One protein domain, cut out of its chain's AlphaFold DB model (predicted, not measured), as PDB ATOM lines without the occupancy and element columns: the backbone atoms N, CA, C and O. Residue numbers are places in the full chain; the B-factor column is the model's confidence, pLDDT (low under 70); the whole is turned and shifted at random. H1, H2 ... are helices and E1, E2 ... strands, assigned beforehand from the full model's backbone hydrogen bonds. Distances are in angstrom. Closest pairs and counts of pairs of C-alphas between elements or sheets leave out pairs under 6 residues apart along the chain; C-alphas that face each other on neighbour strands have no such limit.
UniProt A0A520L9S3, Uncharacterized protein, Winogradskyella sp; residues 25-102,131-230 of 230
ATOM      1  N   ILE A  25     148.688 199.214 200.972       88.12
ATOM      2  CA  ILE A  25     149.857 199.056 200.111       88.12
ATOM      3  C   ILE A  25     149.389 198.857 198.680       88.12
ATOM      4  O   ILE A  25     148.567 197.977 198.397       88.12
ATOM      5  N   VAL A  26     149.950 199.657 197.781       89.50
ATOM      6  CA  VAL A  26     149.665 199.611 196.353       89.50
ATOM      7  C   VAL A  26     150.931 199.341 195.572       89.50
ATOM      8  O   VAL A  26     151.977 199.928 195.818       89.50
ATOM      9  N   CYS A  27     150.815 198.434 194.609       91.25
ATOM     10  CA  CYS A  27     151.892 198.073 193.706       91.25
ATOM     11  C   CYS A  27     151.503 198.492 192.292       91.25
ATOM     12  O   CYS A  27     150.491 198.019 191.762       91.25
ATOM     13  N   CYS A  28     152.310 199.339 191.667       93.25
ATOM     14  CA  CYS A  28     152.029 199.843 190.333       93.25
ATOM     15  C   CYS A  28     153.265 199.893 189.438       93.25
ATOM     16  O   CYS A  28     154.412 199.847 189.880       93.25
ATOM     17  N   VAL A  29     152.987 199.955 188.143       95.31
ATOM     18  CA  VAL A  29     153.934 200.100 187.050       95.31
ATOM     19  C   VAL A  29     153.553 201.364 186.293       95.31
ATOM     20  O   VAL A  29     152.433 201.486 185.811       95.31
ATOM     21  N   LEU A  30     154.491 202.291 186.173       96.50
ATOM     22  CA  LEU A  30     154.362 203.506 185.384       96.50
ATOM     23  C   LEU A  30     155.188 203.313 184.116       96.50
ATOM     24  O   LEU A  30     156.419 203.349 184.160       96.50
ATOM     25  N   ASN A  31     154.533 203.009 182.996       96.62
ATOM     26  CA  ASN A  31     155.225 202.870 181.718       96.62
ATOM     27  C   ASN A  31     155.506 204.254 181.149       96.62
ATOM     28  O   ASN A  31     154.608 205.086 181.091       96.62
ATOM     29  N   PHE A  32     156.734 204.485 180.694       95.81
ATOM     30  CA  PHE A  32     157.071 205.736 180.029       95.81
ATOM     31  C   PHE A  32     156.349 205.831 178.679       95.81
ATOM     32  O   PHE A  32     156.383 204.870 177.893       95.81
ATOM     33  N   CYS A  33     155.752 206.987 178.401       95.12
ATOM     34  CA  CYS A  33     155.157 207.314 177.106       95.12
ATOM     35  C   CYS A  33     156.244 207.653 176.064       95.12
ATOM     36  O   CYS A  33     157.344 207.092 176.108       95.12
ATOM     37  N   GLU A  34     155.937 208.496 175.080       92.69
ATOM     38  CA  GLU A  34     156.800 208.742 173.917       92.69
ATOM     39  C   GLU A  34     158.080 209.511 174.254       92.69
ATOM     40  O   GLU A  34     159.130 209.191 173.702       92.69
ATOM     41  N   TRP A  35     158.046 210.392 175.262       93.00
ATOM     42  CA  TRP A  35     159.198 211.193 175.709       93.00
ATOM     43  C   TRP A  35     160.446 210.362 176.058       93.00
ATOM     44  O   TRP A  35     161.574 210.853 176.033       93.00
ATOM     45  N   LYS A  36     160.286 209.063 176.347       94.19
ATOM     46  CA  LYS A  36     161.418 208.158 176.598       94.19
ATOM     47  C   LYS A  36     162.341 207.963 175.395       94.19
ATOM     48  O   LYS A  36     163.412 207.379 175.572       94.19
ATOM     49  N   ASN A  37     161.875 208.299 174.198       93.62
ATOM     50  CA  ASN A  37     162.651 208.186 172.972       93.62
ATOM     51  C   ASN A  37     163.583 209.394 172.803       93.62
ATOM     52  O   ASN A  37     164.656 209.226 172.238       93.62
ATOM     53  N   GLU A  38     163.213 210.540 173.383       92.56
ATOM     54  CA  GLU A  38     163.948 211.808 173.279       92.56
ATOM     55  C   GLU A  38     165.055 211.945 174.332       92.56
ATOM     56  O   GLU A  38     166.082 212.571 174.100       92.56
ATOM     57  N   ILE A  39     164.872 211.335 175.506       92.62
ATOM     58  CA  ILE A  39     165.796 211.482 176.642       92.62
ATOM     59  C   ILE A  39     166.635 210.221 176.803       92.62
ATOM     60  O   ILE A  39     166.085 209.124 176.753       92.62
ATOM     61  N   SER A  40     167.939 210.319 177.074       94.50
ATOM     62  CA  SER A  40     168.795 209.142 177.303       94.50
ATOM     63  C   SER A  40     168.357 208.326 178.535       94.50
ATOM     64  O   SER A  40     167.773 208.852 179.477       94.50
ATOM     65  N   PHE A  41     168.630 207.014 178.580       94.06
ATOM     66  CA  PHE A  41     168.203 206.198 179.732       94.06
ATOM     67  C   PHE A  41     168.788 206.685 181.067       94.06
ATOM     68  O   PHE A  41     168.070 206.680 182.064       94.06
ATOM     69  N   SER A  42     170.051 207.122 181.072       91.12
ATOM     70  CA  SER A  42     170.711 207.651 182.271       91.12
ATOM     71  C   SER A  42     170.014 208.916 182.770       91.12
ATOM     72  O   SER A  42     169.664 209.006 183.946       91.12
ATOM     73  N   ASP A  43     169.712 209.851 181.869       92.25
ATOM     74  CA  ASP A  43     169.073 211.119 182.236       92.25
ATOM     75  C   ASP A  43     167.639 210.901 182.715       92.25
ATOM     76  O   ASP A  43     167.223 211.476 183.721       92.25
ATOM     77  N   ARG A  44     166.909 209.960 182.098       94.94
ATOM     78  CA  ARG A  44     165.598 209.537 182.615       94.94
ATOM     79  C   ARG A  44     165.693 209.038 184.049       94.94
ATOM     80  O   ARG A  44     164.818 209.341 184.851       94.94
ATOM     81  N   GLN A  45     166.722 208.262 184.395       93.25
ATOM     82  CA  GLN A  45     166.881 207.787 185.771       93.25
ATOM     83  C   GLN A  45     167.100 208.946 186.747       93.25
ATOM     84  O   GLN A  45     166.502 208.936 187.823       93.25
ATOM     85  N   ILE A  46     167.884 209.953 186.363       90.38
ATOM     86  CA  ILE A  46     168.126 211.151 187.177       90.38
ATOM     87  C   ILE A  46     166.824 211.935 187.381       90.38
ATOM     88  O   ILE A  46     166.429 212.153 188.528       90.38
ATOM     89  N   ILE A  47     166.116 212.265 186.294       93.94
ATOM     90  CA  ILE A  47     164.838 212.998 186.325       93.94
ATOM     91  C   ILE A  47     163.832 212.293 187.240       93.94
ATOM     92  O   ILE A  47     163.296 212.889 188.173       93.94
ATOM     93  N   ILE A  48     163.619 210.992 187.018       96.12
ATOM     94  CA  ILE A  48     162.667 210.198 187.800       96.12
ATOM     95  C   ILE A  48     163.058 210.165 189.277       96.12
ATOM     96  O   ILE A  48     162.188 210.266 190.140       96.12
ATOM     97  N   THR A  49     164.347 210.021 189.589       93.06
ATOM     98  CA  THR A  49     164.783 209.940 190.986       93.06
ATOM     99  C   THR A  49     164.635 211.285 191.696       93.06
ATOM    100  O   THR A  49     164.166 211.319 192.834       93.06
ATOM    101  N   ASN A  50     164.961 212.395 191.031       90.44
ATOM    102  CA  ASN A  50     164.761 213.741 191.571       90.44
ATOM    103  C   ASN A  50     163.277 214.029 191.820       90.44
ATOM    104  O   ASN A  50     162.907 214.462 192.913       90.44
ATOM    105  N   ALA A  51     162.418 213.710 190.852       94.81
ATOM    106  CA  ALA A  51     160.974 213.846 190.993       94.81
ATOM    107  C   ALA A  51     160.417 212.991 192.141       94.81
ATOM    108  O   ALA A  51     159.583 213.458 192.916       94.81
ATOM    109  N   LEU A  52     160.913 211.759 192.301       93.94
ATOM    110  CA  LEU A  52     160.500 210.877 193.391       93.94
ATOM    111  C   LEU A  52     160.895 211.451 194.757       93.94
ATOM    112  O   LEU A  52     160.086 211.442 195.680       93.94
ATOM    113  N   ASN A  53     162.112 211.987 194.879       89.88
ATOM    114  CA  ASN A  53     162.572 212.627 196.113       89.88
ATOM    115  C   ASN A  53     161.718 213.849 196.464       89.88
ATOM    116  O   ASN A  53     161.300 213.978 197.612       89.88
ATOM    117  N   ASN A  54     161.405 214.694 195.476       91.62
ATOM    118  CA  ASN A  54     160.526 215.846 195.668       91.62
ATOM    119  C   ASN A  54     159.127 215.421 196.134       91.62
ATOM    120  O   ASN A  54     158.621 215.979 197.103       91.62
ATOM    121  N   ALA A  55     158.535 214.396 195.513       91.88
ATOM    122  CA  ALA A  55     157.227 213.878 195.917       91.88
ATOM    123  C   ALA A  55     157.232 213.305 197.348       91.88
ATOM    124  O   ALA A  55     156.264 213.470 198.091       91.88
ATOM    125  N   ILE A  56     158.324 212.652 197.762       89.44
ATOM    126  CA  ILE A  56     158.491 212.154 199.137       89.44
ATOM    127  C   ILE A  56     158.606 213.318 200.128       89.44
ATOM    128  O   ILE A  56     157.969 213.297 201.180       89.44
ATOM    129  N   GLU A  57     159.435 214.315 199.817       88.44
ATOM    130  CA  GLU A  57     159.754 215.411 200.734       88.44
ATOM    131  C   GLU A  57     158.608 216.417 200.877       88.44
ATOM    132  O   GLU A  57     158.311 216.848 201.991       88.44
ATOM    133  N   LYS A  58     157.960 216.775 199.766       90.31
ATOM    134  CA  LYS A  58     156.997 217.881 199.710       90.31
ATOM    135  C   LYS A  58     155.550 217.418 199.849       90.31
ATOM    136  O   LYS A  58     154.791 218.050 200.575       90.31
ATOM    137  N   ASP A  59     155.192 216.297 199.221       89.44
ATOM    138  CA  ASP A  59     153.808 215.791 199.188       89.44
ATOM    139  C   ASP A  59     153.579 214.580 200.102       89.44
ATOM    140  O   ASP A  59     152.490 214.004 200.140       89.44
ATOM    141  N   GLY A  60     154.602 214.174 200.859       87.50
ATOM    142  CA  GLY A  60     154.496 213.084 201.825       87.50
ATOM    143  C   GLY A  60     154.255 211.714 201.185       87.50
ATOM    144  O   GLY A  60     153.667 210.838 201.825       87.50
ATOM    145  N   LEU A  61     154.691 211.512 199.935       89.75
ATOM    146  CA  LEU A  61     154.640 210.210 199.274       89.75
ATOM    147  C   LEU A  61     155.441 209.178 200.085       89.75
ATOM    148  O   LEU A  61     156.629 209.359 200.342       89.75
ATOM    149  N   ILE A  62     154.811 208.061 200.457       90.25
ATOM    150  CA  ILE A  62     155.485 206.983 201.191       90.25
ATOM    151  C   ILE A  62     155.839 205.863 200.214       90.25
ATOM    152  O   ILE A  62     154.981 205.082 199.797       90.25
ATOM    153  N   VAL A  63     157.122 205.771 199.858       91.25
ATOM    154  CA  VAL A  63     157.649 204.741 198.952       91.25
ATOM    155  C   VAL A  63     158.254 203.599 199.765       91.25
ATOM    156  O   VAL A  63     159.253 203.763 200.461       91.25
ATOM    157  N   LEU A  64     157.654 202.417 199.650       90.62
ATOM    158  CA  LEU A  64     158.123 201.188 200.292       90.62
ATOM    159  C   LEU A  64     159.160 200.440 199.448       90.62
ATOM    160  O   LEU A  64     159.966 199.689 199.985       90.62
ATOM    161  N   GLY A  65     159.120 200.612 198.131       91.50
ATOM    162  CA  GLY A  65     160.029 199.958 197.202       91.50
ATOM    163  C   GLY A  65     159.903 200.555 195.811       91.50
ATOM    164  O   GLY A  65     158.831 201.029 195.430       91.50
ATOM    165  N   TYR A  66     160.990 200.547 195.046       94.88
ATOM    166  CA  TYR A  66     160.996 201.101 193.698       94.88
ATOM    167  C   TYR A  66     162.031 200.426 192.800       94.88
ATOM    168  O   TYR A  66     163.037 199.887 193.262       94.88
ATOM    169  N   LEU A  67     161.789 200.496 191.493       94.81
ATOM    170  CA  LEU A  67     162.733 200.103 190.453       94.81
ATOM    171  C   LEU A  67     162.554 201.003 189.234       94.81
ATOM    172  O   LEU A  67     161.489 200.989 188.615       94.81
ATOM    173  N   ILE A  68     163.608 201.717 188.843       95.38
ATOM    174  CA  ILE A  68     163.624 202.522 187.617       95.38
ATOM    175  C   ILE A  68     164.297 201.710 186.505       95.38
ATOM    176  O   ILE A  68     165.524 201.599 186.433       95.38
ATOM    177  N   ALA A  69     163.478 201.128 185.630       95.00
ATOM    178  CA  ALA A  69     163.925 200.314 184.506       95.00
ATOM    179  C   ALA A  69     163.879 201.092 183.181       95.00
ATOM    180  O   ALA A  69     163.318 202.181 183.085       95.00
ATOM    181  N   LYS A  70     164.415 200.497 182.104       94.56
ATOM    182  CA  LYS A  70     164.560 201.157 180.790       94.56
ATOM    183  C   LYS A  70     163.275 201.777 180.231       94.56
ATOM    184  O   LYS A  70     163.343 202.798 179.551       94.56
ATOM    185  N   ARG A  71     162.126 201.139 180.468       95.75
ATOM    186  CA  ARG A  71     160.830 201.503 179.863       95.75
ATOM    187  C   ARG A  71     159.746 201.874 180.875       95.75
ATOM    188  O   ARG A  71     158.642 202.210 180.460       95.75
ATOM    189  N   ARG A  72     160.017 201.714 182.169       96.62
ATOM    190  CA  ARG A  72     158.995 201.794 183.212       96.62
ATOM    191  C   ARG A  72     159.607 201.994 184.586       96.62
ATOM    192  O   ARG A  72     160.725 201.541 184.831       96.62
ATOM    193  N   VAL A  73     158.812 202.550 185.487       96.62
ATOM    194  CA  VAL A  73     159.079 202.584 186.924       96.62
ATOM    195  C   VAL A  73     158.127 201.617 187.605       96.62
ATOM    196  O   VAL A  73     156.935 201.610 187.315       96.62
ATOM    197  N   LEU A  74     158.640 200.772 188.491       96.06
ATOM    198  CA  LEU A  74     157.809 199.979 189.388       96.06
ATOM    199  C   LEU A  74     157.846 200.662 190.748       96.06
ATOM    200  O   LEU A  74     158.933 200.964 191.234       96.06
ATOM    201  N   LEU A  75     156.681 200.884 191.344       95.06
ATOM    202  CA  LEU A  75     156.541 201.509 192.653       95.06
ATOM    203  C   LEU A  75     155.706 200.618 193.568       95.06
ATOM    204  O   LEU A  75     154.699 200.031 193.164       95.06
ATOM    205  N   VAL A  76     156.134 200.552 194.820       93.19
ATOM    206  CA  VAL A  76     155.356 200.035 195.937       93.19
ATOM    207  C   VAL A  76     155.137 201.199 196.888       93.19
ATOM    208  O   VAL A  76     156.093 201.720 197.459       93.19
ATOM    209  N   LEU A  77     153.887 201.618 197.029       92.19
ATOM    210  CA  LEU A  77     153.483 202.799 197.779       92.19
ATOM    211  C   LEU A  77     152.652 202.401 198.994       92.19
ATOM    212  O   LEU A  77     151.869 201.450 198.932       92.19
ATOM    213  N   GLU A  78     152.798 203.154 200.077       89.94
ATOM    214  CA  GLU A  78     151.880 203.127 201.210       89.94
ATOM    215  C   GLU A  78     150.997 204.373 201.172       89.94
ATOM    216  O   GLU A  78     151.485 205.500 201.076       89.94
ATOM    217  N   SER A  79     149.686 204.182 201.280       87.38
ATOM    218  CA  SER A  79     148.734 205.282 201.377       87.38
ATOM    219  C   SER A  79     147.819 205.084 202.575       87.38
ATOM    220  O   SER A  79     147.301 203.990 202.811       87.38
ATOM    221  N   LYS A  80     147.633 206.146 203.363       78.25
ATOM    222  CA  LYS A  80     146.726 206.137 204.521       78.25
ATOM    223  C   LYS A  80     145.255 206.229 204.096       78.25
ATOM    224  O   LYS A  80     144.389 205.842 204.873       78.25
ATOM    225  N   GLU A  81     144.985 206.661 202.863       71.31
ATOM    226  CA  GLU A  81     143.642 206.816 202.297       71.31
ATOM    227  C   GLU A  81     143.586 206.342 200.829       71.31
ATOM    228  O   GLU A  81     144.479 205.651 200.341       71.31
ATOM    229  N   LEU A  82     142.505 206.666 200.116       63.38
ATOM    230  CA  LEU A  82     142.314 206.338 198.699       63.38
ATOM    231  C   LEU A  82     142.906 207.392 197.746       63.38
ATOM    232  O   LEU A  82     142.457 207.528 196.611       63.38
ATOM    233  N   GLU A  83     143.913 208.137 198.187       78.88
ATOM    234  CA  GLU A  83     144.504 209.250 197.437       78.88
ATOM    235  C   GLU A  83     145.653 208.813 196.523       78.88
ATOM    236  O   GLU A  83     146.475 209.625 196.112       78.88
ATOM    237  N   ILE A  84     145.732 207.529 196.168       82.25
ATOM    238  CA  ILE A  84     146.834 207.019 195.342       82.25
ATOM    239  C   ILE A  84     146.866 207.718 193.979       82.25
ATOM    240  O   ILE A  84     147.939 208.084 193.511       82.25
ATOM    241  N   ASP A  85     145.705 207.980 193.374       83.94
ATOM    242  CA  ASP A  85     145.621 208.760 192.134       83.94
ATOM    243  C   ASP A  85     146.221 210.167 192.309       83.94
ATOM    244  O   ASP A  85     146.901 210.660 191.414       83.94
ATOM    245  N   MET A  86     146.008 210.810 193.463       86.44
ATOM    246  CA  MET A  86     146.585 212.127 193.761       86.44
ATOM    247  C   MET A  86     148.092 212.036 194.008       86.44
ATOM    248  O   MET A  86     148.835 212.876 193.519       86.44
ATOM    249  N   GLN A  87     148.553 210.993 194.698       87.75
ATOM    250  CA  GLN A  87     149.971 210.736 194.950       87.75
ATOM    251  C   GLN A  87     150.755 210.467 193.657       87.75
ATOM    252  O   GLN A  87     151.850 210.996 193.475       87.75
ATOM    253  N   ILE A  88     150.190 209.676 192.737       90.25
ATOM    254  CA  ILE A  88     150.790 209.434 191.418       90.25
ATOM    255  C   ILE A  88     150.795 210.720 190.586       90.25
ATOM    256  O   ILE A  88     151.821 211.039 189.991       90.25
ATOM    257  N   LYS A  89     149.706 211.499 190.605       90.38
ATOM    258  CA  LYS A  89     149.660 212.810 189.938       90.38
ATOM    259  C   LYS A  89     150.678 213.799 190.502       90.38
ATOM    260  O   LYS A  89     151.313 214.513 189.736       90.38
ATOM    261  N   ALA A  90     150.871 213.835 191.820       89.62
ATOM    262  CA  ALA A  90     151.887 214.679 192.444       89.62
ATOM    263  C   ALA A  90     153.291 214.300 191.954       89.62
ATOM    264  O   ALA A  90     154.066 215.164 191.560       89.62
ATOM    265  N   PHE A  91     153.588 213.000 191.882       94.06
ATOM    266  CA  PHE A  91     154.830 212.517 191.288       94.06
ATOM    267  C   PHE A  91     154.973 212.923 189.807       94.06
ATOM    268  O   PHE A  91     156.020 213.438 189.418       94.06
ATOM    269  N   GLU A  92     153.926 212.766 188.991       94.38
ATOM    270  CA  GLU A  92     153.906 213.210 187.587       94.38
ATOM    271  C   GLU A  92     154.172 214.710 187.427       94.38
ATOM    272  O   GLU A  92     154.922 215.101 186.531       94.38
ATOM    273  N   ASN A  93     153.626 215.536 188.322       93.38
ATOM    274  CA  ASN A  93     153.805 216.987 188.308       93.38
ATOM    275  C   ASN A  93     155.261 217.420 188.529       93.38
ATOM    276  O   ASN A  93     155.628 218.504 188.088       93.38
ATOM    277  N   TYR A  94     156.103 216.596 189.163       94.94
ATOM    278  CA  TYR A  94     157.545 216.864 189.238       94.94
ATOM    279  C   TYR A  94     158.323 216.338 188.035       94.94
ATOM    280  O   TYR A  94     159.372 216.882 187.713       94.94
ATOM    281  N   VAL A  95     157.849 215.277 187.377       95.75
ATOM    282  CA  VAL A  95     158.539 214.707 186.208       95.75
ATOM    283  C   VAL A  95     158.327 215.580 184.976       95.75
ATOM    284  O   VAL A  95     159.266 215.813 184.223       95.75
ATOM    285  N   ARG A  96     157.098 216.062 184.777       95.12
ATOM    286  CA  ARG A  96     156.691 216.855 183.612       95.12
ATOM    287  C   ARG A  96     157.615 218.049 183.311       95.12
ATOM    288  O   ARG A  96     158.191 218.047 182.226       95.12
ATOM    289  N   PRO A  97     157.825 219.008 184.233       92.38
ATOM    290  CA  PRO A  97     158.638 220.188 183.938       92.38
ATOM    291  C   PRO A  97     160.104 219.843 183.642       92.38
ATOM    292  O   PRO A  97     160.733 220.495 182.818       92.38
ATOM    293  N   GLU A  98     160.652 218.798 184.268       92.06
ATOM    294  CA  GLU A  98     162.028 218.336 184.023       92.06
ATOM    295  C   GLU A  98     162.186 217.730 182.619       92.06
ATOM    296  O   GLU A  98     163.185 217.963 181.939       92.06
ATOM    297  N   VAL A  99     161.186 216.970 182.163       93.50
ATOM    298  CA  VAL A  99     161.147 216.412 180.802       93.50
ATOM    299  C   VAL A  99     161.020 217.528 179.765       93.50
ATOM    300  O   VAL A  99     161.759 217.526 178.782       93.50
ATOM    301  N   GLU A 100     160.121 218.488 179.992       91.12
ATOM    302  CA  GLU A 100     159.919 219.642 179.108       91.12
ATOM    303  C   GLU A 100     161.187 220.501 179.006       91.12
ATOM    304  O   GLU A 100     161.626 220.824 177.901       91.12
ATOM    305  N   LEU A 101     161.832 220.799 180.139       88.19
ATOM    306  CA  LEU A 101     163.109 221.515 180.170       88.19
ATOM    307  C   LEU A 101     164.199 220.787 179.383       88.19
ATOM    308  O   LEU A 101     164.888 221.420 178.584       88.19
ATOM    309  N   TYR A 102     164.345 219.474 179.579       88.94
ATOM    310  CA  TYR A 102     165.363 218.688 178.881       88.94
ATOM    311  C   TYR A 102     165.149 218.713 177.364       88.94
ATOM    312  O   TYR A 102     166.081 219.000 176.616       88.94
ATOM    313  N   ILE A 131     151.526 216.416 177.488       75.50
ATOM    314  CA  ILE A 131     152.405 215.269 177.289       75.50
ATOM    315  C   ILE A 131     152.014 214.246 178.351       75.50
ATOM    316  O   ILE A 131     152.228 214.461 179.546       75.50
ATOM    317  N   ASP A 132     151.418 213.130 177.954       87.56
ATOM    318  CA  ASP A 132     151.223 212.023 178.881       87.56
ATOM    319  C   ASP A 132     152.601 211.530 179.334       87.56
ATOM    320  O   ASP A 132     153.408 211.068 178.529       87.56
ATOM    321  N   ILE A 133     152.904 211.644 180.629       94.44
ATOM    322  CA  ILE A 133     154.217 211.260 181.165       94.44
ATOM    323  C   ILE A 133     154.272 209.748 181.381       94.44
ATOM    324  O   ILE A 133     155.239 209.083 180.981       94.44
ATOM    325  N   PHE A 134     153.226 209.186 181.983       95.56
ATOM    326  CA  PHE A 134     153.141 207.761 182.246       95.56
ATOM    327  C   PHE A 134     151.813 207.167 181.813       95.56
ATOM    328  O   PHE A 134     150.748 207.754 181.967       95.56
ATOM    329  N   GLN A 135     151.885 205.909 181.392       93.75
ATOM    330  CA  GLN A 135     150.740 205.021 181.373       93.75
ATOM    331  C   GLN A 135     150.772 204.134 182.620       93.75
ATOM    332  O   GLN A 135     151.663 203.292 182.791       93.75
ATOM    333  N   PHE A 136     149.773 204.306 183.480       91.19
ATOM    334  CA  PHE A 136     149.619 203.529 184.705       91.19
ATOM    335  C   PHE A 136     149.151 202.090 184.427       91.19
ATOM    336  O   PHE A 136     148.195 201.865 183.685       91.19
ATOM    337  N   VAL A 137     149.782 201.108 185.078       89.94
ATOM    338  CA  VAL A 137     149.387 199.694 185.057       89.94
ATOM    339  C   VAL A 137     149.552 199.067 186.453       89.94
ATOM    340  O   VAL A 137     150.604 199.209 187.072       89.94
ATOM    341  N   PRO A 138     148.572 198.312 186.973       87.06
ATOM    342  CA  PRO A 138     148.706 197.596 188.248       87.06
ATOM    343  C   PRO A 138     149.773 196.481 188.207       87.06
ATOM    344  O   PRO A 138     149.879 195.733 187.231       87.06
ATOM    345  N   LEU A 139     150.544 196.318 189.294       87.75
ATOM    346  CA  LEU A 139     151.556 195.259 189.420       87.75
ATOM    347  C   LEU A 139     150.985 194.026 190.141       87.75
ATOM    348  O   LEU A 139     150.772 194.038 191.351       87.75
ATOM    349  N   TYR A 140     150.794 192.931 189.401       86.50
ATOM    350  CA  TYR A 140     150.219 191.682 189.930       86.50
ATOM    351  C   TYR A 140     151.241 190.669 190.463       86.50
ATOM    352  O   TYR A 140     150.861 189.725 191.154       86.50
ATOM    353  N   ASN A 141     152.522 190.820 190.126       89.00
ATOM    354  CA  ASN A 141     153.538 189.832 190.477       89.00
ATOM    355  C   ASN A 141     153.977 189.997 191.942       89.00
ATOM    356  O   ASN A 141     154.689 190.940 192.287       89.00
ATOM    357  N   THR A 142     153.575 189.046 192.785       89.06
ATOM    358  CA  THR A 142     153.872 189.045 194.223       89.06
ATOM    359  C   THR A 142     155.352 188.848 194.531       89.06
ATOM    360  O   THR A 142     155.835 189.416 195.505       89.06
ATOM    361  N   ASP A 143     156.097 188.094 193.710       90.88
ATOM    362  CA  ASP A 143     157.543 187.931 193.915       90.88
ATOM    363  C   ASP A 143     158.252 189.277 193.744       90.88
ATOM    364  O   ASP A 143     159.080 189.639 194.571       90.88
ATOM    365  N   ILE A 144     157.902 190.038 192.697       90.69
ATOM    366  CA  ILE A 144     158.475 191.371 192.463       90.69
ATOM    367  C   ILE A 144     158.166 192.283 193.648       90.69
ATOM    368  O   ILE A 144     159.074 192.926 194.159       90.69
ATOM    369  N   PHE A 145     156.917 192.307 194.118       90.00
ATOM    370  CA  PHE A 145     156.540 193.074 195.306       90.00
ATOM    371  C   PHE A 145     157.425 192.738 196.519       90.00
ATOM    372  O   PHE A 145     157.990 193.638 197.142       90.00
ATOM    373  N   HIS A 146     157.577 191.449 196.836       88.38
ATOM    374  CA  HIS A 146     158.405 191.013 197.958       88.38
ATOM    375  C   HIS A 146     159.862 191.440 197.781       88.38
ATOM    376  O   HIS A 146     160.437 192.026 198.691       88.38
ATOM    377  N   LEU A 147     160.435 191.234 196.593       90.50
ATOM    378  CA  LEU A 147     161.816 191.617 196.311       90.50
ATOM    379  C   LEU A 147     162.027 193.135 196.421       90.50
ATOM    380  O   LEU A 147     162.976 193.562 197.071       90.50
ATOM    381  N   LEU A 148     161.131 193.951 195.850       89.62
ATOM    382  CA  LEU A 148     161.217 195.417 195.908       89.62
ATOM    383  C   LEU A 148     161.070 195.975 197.328       89.62
ATOM    384  O   LEU A 148     161.544 197.078 197.581       89.62
ATOM    385  N   THR A 149     160.429 195.239 198.235       86.00
ATOM    386  CA  THR A 149     160.237 195.626 199.646       86.00
ATOM    387  C   THR A 149     161.220 194.943 200.600       86.00
ATOM    388  O   THR A 149     161.048 195.018 201.814       86.00
ATOM    389  N   GLY A 150     162.225 194.229 200.078       84.69
ATOM    390  CA  GLY A 150     163.210 193.517 200.898       84.69
ATOM    391  C   GLY A 150     162.654 192.297 201.646       84.69
ATOM    392  O   GLY A 150     163.312 191.764 202.537       84.69
ATOM    393  N   ARG A 151     161.447 191.831 201.304       84.06
ATOM    394  CA  ARG A 151     160.823 190.649 201.909       84.06
ATOM    395  C   ARG A 151     161.323 189.371 201.236       84.06
ATOM    396  O   ARG A 151     161.474 189.295 200.015       84.06
ATOM    397  N   ALA A 152     161.514 188.324 202.035       83.38
ATOM    398  CA  ALA A 152     161.875 187.012 201.518       83.38
ATOM    399  C   ALA A 152     160.733 186.421 200.674       83.38
ATOM    400  O   ALA A 152     159.580 186.367 201.099       83.38
ATOM    401  N   VAL A 153     161.065 185.931 199.479       86.31
ATOM    402  CA  VAL A 153     160.133 185.170 198.638       86.31
ATOM    403  C   VAL A 153     160.207 183.704 199.055       86.31
ATOM    404  O   VAL A 153     161.141 182.998 198.672       86.31
ATOM    405  N   ASN A 154     159.239 183.243 199.850       84.88
ATOM    406  CA  ASN A 154     159.179 181.851 200.293       84.88
ATOM    407  C   ASN A 154     158.426 180.993 199.264       84.88
ATOM    408  O   ASN A 154     157.197 181.040 199.174       84.88
ATOM    409  N   ARG A 155     159.164 180.209 198.472       82.81
ATOM    410  CA  ARG A 155     158.591 179.186 197.588       82.81
ATOM    411  C   ARG A 155     158.940 177.806 198.119       82.81
ATOM    412  O   ARG A 155     160.086 177.549 198.462       82.81
ATOM    413  N   LYS A 156     157.959 176.897 198.099       89.62
ATOM    414  CA  LYS A 156     158.148 175.490 198.494       89.62
ATOM    415  C   LYS A 156     159.177 174.756 197.627       89.62
ATOM    416  O   LYS A 156     159.785 173.801 198.086       89.62
ATOM    417  N   TYR A 157     159.350 175.199 196.382       92.69
ATOM    418  CA  TYR A 157     160.248 174.589 195.408       92.69
ATOM    419  C   TYR A 157     161.124 175.646 194.740       92.69
ATOM    420  O   TYR A 157     160.729 176.810 194.604       92.69
ATOM    421  N   TYR A 158     162.300 175.211 194.286       90.50
ATOM    422  CA  TYR A 158     163.210 176.020 193.485       90.50
ATOM    423  C   TYR A 158     162.516 176.562 192.227       90.50
ATOM    424  O   TYR A 158     161.764 175.854 191.556       90.50
ATOM    425  N   SER A 159     162.784 177.824 191.892       93.12
ATOM    426  CA  SER A 159     162.256 178.467 190.692       93.12
ATOM    427  C   SER A 159     163.384 179.185 189.948       93.12
ATOM    428  O   SER A 159     163.838 180.231 190.417       93.12
ATOM    429  N   PRO A 160     163.807 178.686 188.769       91.50
ATOM    430  CA  PRO A 160     164.811 179.360 187.945       91.50
ATOM    431  C   PRO A 160     164.410 180.796 187.585       91.50
ATOM    432  O   PRO A 160     165.244 181.694 187.542       91.50
ATOM    433  N   ALA A 161     163.109 181.031 187.372       90.62
ATOM    434  CA  ALA A 161     162.574 182.357 187.079       90.62
ATOM    435  C   ALA A 161     162.789 183.340 188.240       90.62
ATOM    436  O   ALA A 161     163.122 184.497 188.002       90.62
ATOM    437  N   LEU A 162     162.640 182.878 189.488       88.69
ATOM    438  CA  LEU A 162     162.894 183.697 190.670       88.69
ATOM    439  C   LEU A 162     164.383 184.025 190.817       88.69
ATOM    440  O   LEU A 162     164.710 185.160 191.140       88.69
ATOM    441  N   VAL A 163     165.276 183.063 190.563       88.62
ATOM    442  CA  VAL A 163     166.732 183.305 190.583       88.62
ATOM    443  C   VAL A 163     167.105 184.368 189.557       88.62
ATOM    444  O   VAL A 163     167.647 185.406 189.925       88.62
ATOM    445  N   LYS A 164     166.680 184.176 188.303       89.94
ATOM    446  CA  LYS A 164     166.918 185.140 187.226       89.94
ATOM    447  C   LYS A 164     166.335 186.517 187.541       89.94
ATOM    448  O   LYS A 164     166.941 187.535 187.219       89.94
ATOM    449  N   LEU A 165     165.157 186.569 188.169       88.31
ATOM    450  CA  LEU A 165     164.543 187.821 188.604       88.31
ATOM    451  C   LEU A 165     165.392 188.523 189.671       88.31
ATOM    452  O   LEU A 165     165.587 189.730 189.573       88.31
ATOM    453  N   LYS A 166     165.903 187.789 190.664       88.94
ATOM    454  CA  LYS A 166     166.784 188.345 191.701       88.94
ATOM    455  C   LYS A 166     168.061 188.927 191.098       88.94
ATOM    456  O   LYS A 166     168.378 190.068 191.408       88.94
ATOM    457  N   GLU A 167     168.722 188.183 190.215       87.56
ATOM    458  CA  GLU A 167     169.914 188.638 189.481       87.56
ATOM    459  C   GLU A 167     169.604 189.908 188.683       87.56
ATOM    460  O   GLU A 167     170.229 190.946 188.872       87.56
ATOM    461  N   THR A 168     168.531 189.869 187.888       88.00
ATOM    462  CA  THR A 168     168.103 191.010 187.071       88.00
ATOM    463  C   THR A 168     167.856 192.255 187.923       88.00
ATOM    464  O   THR A 168     168.254 193.344 187.532       88.00
ATOM    465  N   LEU A 169     167.184 192.124 189.074       87.50
ATOM    466  CA  LEU A 169     166.892 193.249 189.971       87.50
ATOM    467  C   LEU A 169     168.133 193.782 190.688       87.50
ATOM    468  O   LEU A 169     168.192 194.980 190.969       87.50
ATOM    469  N   HIS A 170     169.090 192.904 190.985       84.62
ATOM    470  CA  HIS A 170     170.355 193.259 191.612       84.62
ATOM    471  C   HIS A 170     171.219 194.129 190.694       84.62
ATOM    472  O   HIS A 170     171.913 195.017 191.179       84.62
ATOM    473  N   ASP A 171     171.136 193.955 189.376       87.25
ATOM    474  CA  ASP A 171     171.971 194.714 188.442       87.25
ATOM    475  C   ASP A 171     171.512 196.174 188.254       87.25
ATOM    476  O   ASP A 171     172.321 197.048 187.929       87.25
ATOM    477  N   TYR A 172     170.243 196.501 188.530       85.62
ATOM    478  CA  TYR A 172     169.733 197.868 188.364       85.62
ATOM    479  C   TYR A 172     170.329 198.847 189.377       85.62
ATOM    480  O   TYR A 172     170.181 198.692 190.587       85.62
ATOM    481  N   GLN A 173     170.951 199.917 188.877       84.69
ATOM    482  CA  GLN A 173     171.535 200.984 189.697       84.69
ATOM    483  C   GLN A 173     170.500 201.738 190.541       84.69
ATOM    484  O   GLN A 173     170.770 202.045 191.696       84.69
ATOM    485  N   TYR A 174     169.309 201.980 189.995       83.94
ATOM    486  CA  TYR A 174     168.251 202.742 190.656       83.94
ATOM    487  C   TYR A 174     167.127 201.810 191.117       83.94
ATOM    488  O   TYR A 174     166.086 201.675 190.466       83.94
ATOM    489  N   SER A 175     167.374 201.117 192.226       86.19
ATOM    490  CA  SER A 175     166.482 200.095 192.771       86.19
ATOM    491  C   SER A 175     166.559 200.061 194.293       86.19
ATOM    492  O   SER A 175     167.657 200.048 194.852       86.19
ATOM    493  N   SER A 176     165.412 199.959 194.970       83.81
ATOM    494  CA  SER A 176     165.371 199.731 196.424       83.81
ATOM    495  C   SER A 176     166.009 198.393 196.806       83.81
ATOM    496  O   SER A 176     166.535 198.242 197.901       83.81
ATOM    497  N   VAL A 177     166.033 197.436 195.877       79.69
ATOM    498  CA  VAL A 177     166.572 196.085 196.061       79.69
ATOM    499  C   VAL A 177     168.048 196.096 196.468       79.69
ATOM    500  O   VAL A 177     168.434 195.356 197.374       79.69
ATOM    501  N   LYS A 178     168.864 196.971 195.864       71.19
ATOM    502  CA  LYS A 178     170.283 197.126 196.229       71.19
ATOM    503  C   LYS A 178     170.462 197.572 197.679       71.19
ATOM    504  O   LYS A 178     171.402 197.133 198.332       71.19
ATOM    505  N   ASN A 179     169.522 198.356 198.203       63.91
ATOM    506  CA  ASN A 179     169.560 198.824 199.587       63.91
ATOM    507  C   ASN A 179     169.260 197.702 200.598       63.91
ATOM    508  O   ASN A 179     169.582 197.854 201.771       63.91
ATOM    509  N   TYR A 180     168.649 196.587 200.170       59.62
ATOM    510  CA  TYR A 180     168.283 195.474 201.056       59.62
ATOM    511  C   TYR A 180     169.258 194.292 201.001       59.62
ATOM    512  O   TYR A 180     169.471 193.628 202.016       59.62
ATOM    513  N   TYR A 181     169.859 194.005 199.840       52.53
ATOM    514  CA  TYR A 181     170.725 192.827 199.667       52.53
ATOM    515  C   TYR A 181     172.038 192.878 200.462       52.53
ATOM    516  O   TYR A 181     172.645 191.832 200.685       52.53
ATOM    517  N   CYS A 182     172.434 194.039 200.987       47.28
ATOM    518  CA  CYS A 182     173.531 194.135 201.953       47.28
ATOM    519  C   CYS A 182     173.259 193.412 203.288       47.28
ATOM    520  O   CYS A 182     174.173 193.273 204.099       47.28
ATOM    521  N   MET A 183     172.033 192.922 203.522       38.97
ATOM    522  CA  MET A 183     171.630 192.309 204.791       38.97
ATOM    523  C   MET A 183     171.470 190.779 204.776       38.97
ATOM    524  O   MET A 183     171.244 190.213 205.842       38.97
ATOM    525  N   THR A 184     171.532 190.088 203.628       43.28
ATOM    526  CA  THR A 184     171.052 188.684 203.542       43.28
ATOM    527  C   THR A 184     172.119 187.602 203.364       43.28
ATOM    528  O   THR A 184     171.756 186.433 203.274       43.28
ATOM    529  N   ASN A 185     173.410 187.937 203.351       40.44
ATOM    530  CA  ASN A 185     174.474 186.927 203.359       40.44
ATOM    531  C   ASN A 185     175.065 186.821 204.772       40.44
ATOM    532  O   ASN A 185     175.876 187.651 205.152       40.44
ATOM    533  N   ASN A 186     174.611 185.819 205.535       46.56
ATOM    534  CA  ASN A 186     175.197 185.270 206.769       46.56
ATOM    535  C   ASN A 186     176.036 186.234 207.649       46.56
ATOM    536  O   ASN A 186     177.225 186.444 207.424       46.56
ATOM    537  N   ASP A 187     175.406 186.727 208.720       42.56
ATOM    538  CA  ASP A 187     175.986 187.192 209.994       42.56
ATOM    539  C   ASP A 187     177.039 188.309 210.032       42.56
ATOM    540  O   ASP A 187     177.510 188.642 211.123       42.56
ATOM    541  N   LYS A 188     177.350 188.997 208.931       37.06
ATOM    542  CA  LYS A 188     177.991 190.321 209.027       37.06
ATOM    543  C   LYS A 188     177.374 191.302 208.035       37.06
ATOM    544  O   LYS A 188     177.346 190.992 206.846       37.06
ATOM    545  N   PRO A 189     176.902 192.485 208.484       38.50
ATOM    546  CA  PRO A 189     176.539 193.544 207.559       38.50
ATOM    547  C   PRO A 189     177.797 193.898 206.766       38.50
ATOM    548  O   PRO A 189     178.773 194.396 207.326       38.50
ATOM    549  N   LEU A 190     177.792 193.586 205.470       40.16
ATOM    550  CA  LEU A 190     178.749 194.175 204.547       40.16
ATOM    551  C   LEU A 190     178.479 195.674 204.592       40.16
ATOM    552  O   LEU A 190     177.350 196.101 204.338       40.16
ATOM    553  N   GLU A 191     179.485 196.451 204.990       37.75
ATOM    554  CA  GLU A 191     179.441 197.903 204.896       37.75
ATOM    555  C   GLU A 191     179.036 198.252 203.464       37.75
ATOM    556  O   GLU A 191     179.796 198.053 202.519       37.75
ATOM    557  N   CYS A 192     177.789 198.698 203.295       40.72
ATOM    558  CA  CYS A 192     177.324 199.248 202.036       40.72
ATOM    559  C   CYS A 192     178.241 200.426 201.722       40.72
ATOM    560  O   CYS A 192     178.170 201.457 202.399       40.72
ATOM    561  N   GLU A 193     179.113 200.264 200.725       37.72
ATOM    562  CA  GLU A 193     179.881 201.367 200.171       37.72
ATOM    563  C   GLU A 193     178.922 202.522 199.907       37.72
ATOM    564  O   GLU A 193     177.876 202.359 199.271       37.72
ATOM    565  N   LYS A 194     179.272 203.681 200.471       36.91
ATOM    566  CA  LYS A 194     178.531 204.934 200.358       36.91
ATOM    567  C   LYS A 194     178.392 205.278 198.879       36.91
ATOM    568  O   LYS A 194     179.252 205.939 198.306       36.91
ATOM    569  N   THR A 195     177.317 204.809 198.259       35.81
ATOM    570  CA  THR A 195     176.986 205.169 196.889       35.81
ATOM    571  C   THR A 195     176.556 206.628 196.926       35.81
ATOM    572  O   THR A 195     175.671 207.007 197.697       35.81
ATOM    573  N   THR A 196     177.268 207.452 196.165       33.34
ATOM    574  CA  THR A 196     177.099 208.899 196.055       33.34
ATOM    575  C   THR A 196     175.613 209.245 195.937       33.34
ATOM    576  O   THR A 196     174.889 208.669 195.129       33.34
ATOM    577  N   ALA A 197     175.151 210.109 196.839       37.09
ATOM    578  CA  ALA A 197     173.752 210.249 197.211       37.09
ATOM    579  C   ALA A 197     172.807 210.563 196.039       37.09
ATOM    580  O   ALA A 197     172.964 211.576 195.367       37.09
ATOM    581  N   VAL A 198     171.726 209.787 195.932       40.69
ATOM    582  CA  VAL A 198     170.426 210.301 195.483       40.69
ATOM    583  C   VAL A 198     169.402 209.822 196.512       40.69
ATOM    584  O   VAL A 198     169.190 208.623 196.682       40.69
ATOM    585  N   LYS A 199     168.872 210.732 197.335       46.28
ATOM    586  CA  LYS A 199     168.306 210.362 198.641       46.28
ATOM    587  C   LYS A 199     166.838 209.912 198.561       46.28
ATOM    588  O   LYS A 199     165.954 210.640 198.993       46.28
ATOM    589  N   VAL A 200     166.591 208.672 198.129       55.00
ATOM    590  CA  VAL A 200     165.292 208.004 198.337       55.00
ATOM    591  C   VAL A 200     165.248 207.431 199.760       55.00
ATOM    592  O   VAL A 200     165.935 206.460 200.082       55.00
ATOM    593  N   LYS A 201     164.474 208.060 200.652       45.34
ATOM    594  CA  LYS A 201     164.346 207.674 202.068       45.34
ATOM    595  C   LYS A 201     163.411 206.464 202.212       45.34
ATOM    596  O   LYS A 201     162.199 206.606 202.103       45.34
ATOM    597  N   LEU A 202     163.973 205.283 202.473       53.47
ATOM    598  CA  LEU A 202     163.210 204.060 202.756       53.47
ATOM    599  C   LEU A 202     162.711 204.030 204.214       53.47
ATOM    600  O   LEU A 202     163.367 204.556 205.116       53.47
ATOM    601  N   MET A 203     161.560 203.390 204.450       44.59
ATOM    602  CA  MET A 203     161.042 203.110 205.799       44.59
ATOM    603  C   MET A 203     162.004 202.193 206.598       44.59
ATOM    604  O   MET A 203     162.580 201.266 206.016       44.59
ATOM    605  N   PRO A 204     162.168 202.408 207.923       48.50
ATOM    606  CA  PRO A 204     163.021 201.583 208.778       48.50
ATOM    607  C   PRO A 204     162.577 200.115 208.842       48.50
ATOM    608  O   PRO A 204     161.412 199.781 208.617       48.50
ATOM    609  N   LYS A 205     163.525 199.224 209.170       43.78
ATOM    610  CA  LYS A 205     163.361 197.760 209.115       43.78
ATOM    611  C   LYS A 205     162.201 197.227 209.987       43.78
ATOM    612  O   LYS A 205     161.588 196.214 209.668       43.78
ATOM    613  N   GLU A 206     161.875 197.933 211.062       46.16
ATOM    614  CA  GLU A 206     160.857 197.562 212.058       46.16
ATOM    615  C   GLU A 206     159.418 197.552 211.504       46.16
ATOM    616  O   GLU A 206     158.517 196.976 212.108       46.16
ATOM    617  N   PHE A 207     159.175 198.155 210.334       45.41
ATOM    618  CA  PHE A 207     157.846 198.170 209.713       45.41
ATOM    619  C   PHE A 207     157.494 196.851 208.989       45.41
ATOM    620  O   PHE A 207     156.320 196.562 208.744       45.41
ATOM    621  N   TRP A 208     158.491 196.029 208.635       47.06
ATOM    622  CA  TRP A 208     158.328 194.953 207.644       47.06
ATOM    623  C   TRP A 208     157.873 193.600 208.199       47.06
ATOM    624  O   TRP A 208     157.528 192.726 207.405       47.06
ATOM    625  N   GLU A 209     157.809 193.433 209.521       48.78
ATOM    626  CA  GLU A 209     157.394 192.178 210.173       48.78
ATOM    627  C   GLU A 209     155.871 191.951 210.165       48.78
ATOM    628  O   GLU A 209     155.390 190.925 210.638       48.78
ATOM    629  N   ARG A 210     155.091 192.885 209.605       54.41
ATOM    630  CA  ARG A 210     153.628 192.786 209.574       54.41
ATOM    631  C   ARG A 210     153.116 192.003 208.360       54.41
ATOM    632  O   ARG A 210     153.508 192.254 207.207       54.41
ATOM    633  N   ASP A 211     152.179 191.098 208.628       53.94
ATOM    634  CA  ASP A 211     151.509 190.263 207.632       53.94
ATOM    635  C   ASP A 211     150.650 191.109 206.679       53.94
ATOM    636  O   ASP A 211     150.040 192.097 207.080       53.94
ATOM    637  N   LEU A 212     150.569 190.724 205.402       51.91
ATOM    638  CA  LEU A 212     149.692 191.377 204.422       51.91
ATOM    639  C   LEU A 212     148.554 190.451 204.018       51.91
ATOM    640  O   LEU A 212     148.776 189.311 203.617       51.91
ATOM    641  N   ILE A 213     147.332 190.974 204.060       54.06
ATOM    642  CA  ILE A 213     146.143 190.314 203.532       54.06
ATOM    643  C   ILE A 213     145.823 190.950 202.181       54.06
ATOM    644  O   ILE A 213     145.506 192.140 202.097       54.06
ATOM    645  N   LYS A 214     145.899 190.151 201.114       65.12
ATOM    646  CA  LYS A 214     145.360 190.516 199.801       65.12
ATOM    647  C   LYS A 214     143.837 190.492 199.892       65.12
ATOM    648  O   LYS A 214     143.285 189.462 200.267       65.12
ATOM    649  N   LEU A 215     143.179 191.603 199.570       51.03
ATOM    650  CA  LEU A 215     141.726 191.702 199.711       51.03
ATOM    651  C   LEU A 215     140.992 191.504 198.393       51.03
ATOM    652  O   LEU A 215     140.237 190.552 198.299       51.03
ATOM    653  N   ASP A 216     141.210 192.361 197.390       51.94
ATOM    654  CA  ASP A 216     140.565 192.218 196.076       51.94
ATOM    655  C   ASP A 216     141.083 193.237 195.042       51.94
ATOM    656  O   ASP A 216     141.918 194.097 195.363       51.94
ATOM    657  N   LYS A 217     140.590 193.137 193.794       49.84
ATOM    658  CA  LYS A 217     140.743 194.199 192.782       49.84
ATOM    659  C   LYS A 217     139.962 195.446 193.211       49.84
ATOM    660  O   LYS A 217     138.769 195.375 193.493       49.84
ATOM    661  N   TRP A 218     140.633 196.589 193.254       42.91
ATOM    662  CA  TRP A 218     140.090 197.871 193.680       42.91
ATOM    663  C   TRP A 218     139.902 198.794 192.459       42.91
ATOM    664  O   TRP A 218     140.855 199.123 191.755       42.91
ATOM    665  N   SER A 219     138.653 199.195 192.205       49.56
ATOM    666  CA  SER A 219     138.167 199.996 191.061       49.56
ATOM    667  C   SER A 219     138.247 199.355 189.663       49.56
ATOM    668  O   SER A 219     139.036 198.443 189.402       49.56
ATOM    669  N   ASP A 220     137.465 199.919 188.739       47.28
ATOM    670  CA  ASP A 220     137.392 199.537 187.319       47.28
ATOM    671  C   ASP A 220     138.720 199.747 186.565       47.28
ATOM    672  O   ASP A 220     138.925 199.200 185.484       47.28
ATOM    673  N   LYS A 221     139.666 200.482 187.168       46.56
ATOM    674  CA  LYS A 221     141.034 200.690 186.662       46.56
ATOM    675  C   LYS A 221     142.024 199.583 187.078       46.56
ATOM    676  O   LYS A 221     143.182 199.613 186.671       46.56
ATOM    677  N   GLY A 222     141.587 198.585 187.858       49.12
ATOM    678  CA  GLY A 222     142.325 197.331 188.071       49.12
ATOM    679  C   GLY A 222     143.366 197.315 189.198       49.12
ATOM    680  O   GLY A 222     144.301 196.520 189.139       49.12
ATOM    681  N   TRP A 223     143.242 198.139 190.235       46.81
ATOM    682  CA  TRP A 223     144.219 198.186 191.331       46.81
ATOM    683  C   TRP A 223     144.169 196.916 192.189       46.81
ATOM    684  O   TRP A 223     143.159 196.222 192.207       46.81
ATOM    685  N   ILE A 224     145.231 196.604 192.938       53.06
ATOM    686  CA  ILE A 224     145.217 195.518 193.934       53.06
ATOM    687  C   ILE A 224     145.403 196.127 195.314       53.06
ATOM    688  O   ILE A 224     146.387 196.828 195.549       53.06
ATOM    689  N   LYS A 225     144.477 195.825 196.227       55.91
ATOM    690  CA  LYS A 225     144.531 196.298 197.611       55.91
ATOM    691  C   LYS A 225     145.157 195.240 198.523       55.91
ATOM    692  O   LYS A 225     144.612 194.138 198.659       55.91
ATOM    693  N   TYR A 226     146.250 195.601 199.193       60.34
ATOM    694  CA  TYR A 226     146.794 194.853 200.328       60.34
ATOM    695  C   TYR A 226     146.569 195.646 201.618       60.34
ATOM    696  O   TYR A 226     146.802 196.856 201.650       60.34
ATOM    697  N   ILE A 227     146.117 194.971 202.677       58.09
ATOM    698  CA  ILE A 227     145.998 195.549 204.023       58.09
ATOM    699  C   ILE A 227     146.986 194.869 204.960       58.09
ATOM    700  O   ILE A 227     147.130 193.648 204.946       58.09
ATOM    701  N   ILE A 228     147.618 195.668 205.818       50.62
ATOM    702  CA  ILE A 228     148.465 195.179 206.903       50.62
ATOM    703  C   ILE A 228     147.602 194.519 207.998       50.62
ATOM    704  O   ILE A 228     146.630 195.101 208.496       50.62
ATOM    705  N   LYS A 229     147.934 193.281 208.359       53.03
ATOM    706  CA  LYS A 229     147.391 192.541 209.498       53.03
ATOM    707  C   LYS A 229     148.300 192.809 210.701       53.03
ATOM    708  O   LYS A 229     149.507 192.605 210.609       53.03
ATOM    709  N   ASN A 230     147.704 193.318 211.778       52.78
ATOM    710  CA  ASN A 230     148.332 193.344 213.099       52.78
ATOM    711  C   ASN A 230     148.130 191.996 213.782       52.78
ATOM    712  O   ASN A 230     147.059 191.388 213.527       52.78
TER     713      ASN A 230
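Overview. This is residues 25 to 102 and 131 to 230 of the 230 residues of an uncharacterized protein of Winogradskyella sp (UniProt A0A520L9S3). A strongly twisted sheet of four strands, E2 E3 E1 E4, forms the core, with the long helices H2 and H3 packed over one face and the short helix H4 over the other. H6 sits beside the edge strand E2, and the hairpin of E5 and E6 packs on E1 near Ile 25 and on E4 at Pro 138. The printed part has 178 residues with six named helices and six named strands, in the order E1 H1 H2 E2 E3 H3 E4 H4 H5 H6 E5 E6; the class is mixed, and both sheets are antiparallel. The whole is compact, with a radius of gyration of the C-alphas of 16.4 A and spans of 47 by 40 by 32 A.

Arrangement. The large sheet runs E2, residues 62 to 69, E3, residues 72 to 79, E1, residues 25 to 32, and E4, residues 134 to 138. E2 bends by 64 degrees at residue 65 and forms a hairpin with E3, where N 67 and O 74 are 2.9 A apart, within hydrogen-bond range. So are N 28 and O 75 of E1 and E3, 2.9 A, and N 29 and O 137 of E1 and E4, 2.7 A. Helices on both faces make three layers: H2, residues 41 to 58, and H3, residues 84 to 102, are on the same face, and H4, residues 142 to 148, is on the opposite face. H2, with residues 47 to 55 alone, touches H3 at a steep tilt of 48 degrees, opposite ways; their closest C-alphas, of Ala 51 and Tyr 94, are 4.9 A apart. H2 runs along the strands at a height over the sheet of 9.0 A; H4 runs across them, also at 9.0 A. E1, H1, residues 34 to 37, H2 and E2 make a split strand-helix-strand unit, its strands running the same way with E3 between them and a right-handed crossover. H6, residues 176 to 181, is at the sheet's level and touches H5, residues 160 to 171, only at the corner, and only just, with 3 pairs of C-alphas within 8 A; the closest are those of His 170 and Lys 178, 6.0 A. In the hairpin of E5, residues 211 to 218, and E6, residues 223 to 229, N 213 and O 227 are 2.8 A apart, within hydrogen-bond range. The closest C-alphas of E1 and E6, of Ile 25 and Tyr 226, are 5.2 A apart. Every O i to N i+4 pair is within hydrogen-bond range in H2, H4 and H5, against 13 of 15 in H3 and 1 of 2 in H6; H1 is too short for such a pair.

Along the chain. E1 begins at C-alpha 25, (149.857, 199.056, 200.111), and is 22.4 A long. H2 measures 25.7 A, H3 27.4 A and E3 21.2 A from first to last C-alpha. E6 ends at C-alpha 229, (147.391, 192.541, 209.498).

Size, cuts and confidence. The C-alphas farthest apart, of Leu 101 and Lys 156, are 49.8 A apart. Residues 103 to 130 are not printed, and C-alphas 102 and 131 are 13.5 A apart across the cut. The links H4 to H5 and H6 to E5 are long, and residues 156 to 161 stand free. Confidence is under 70 at residue 82 and residues 179 to 230.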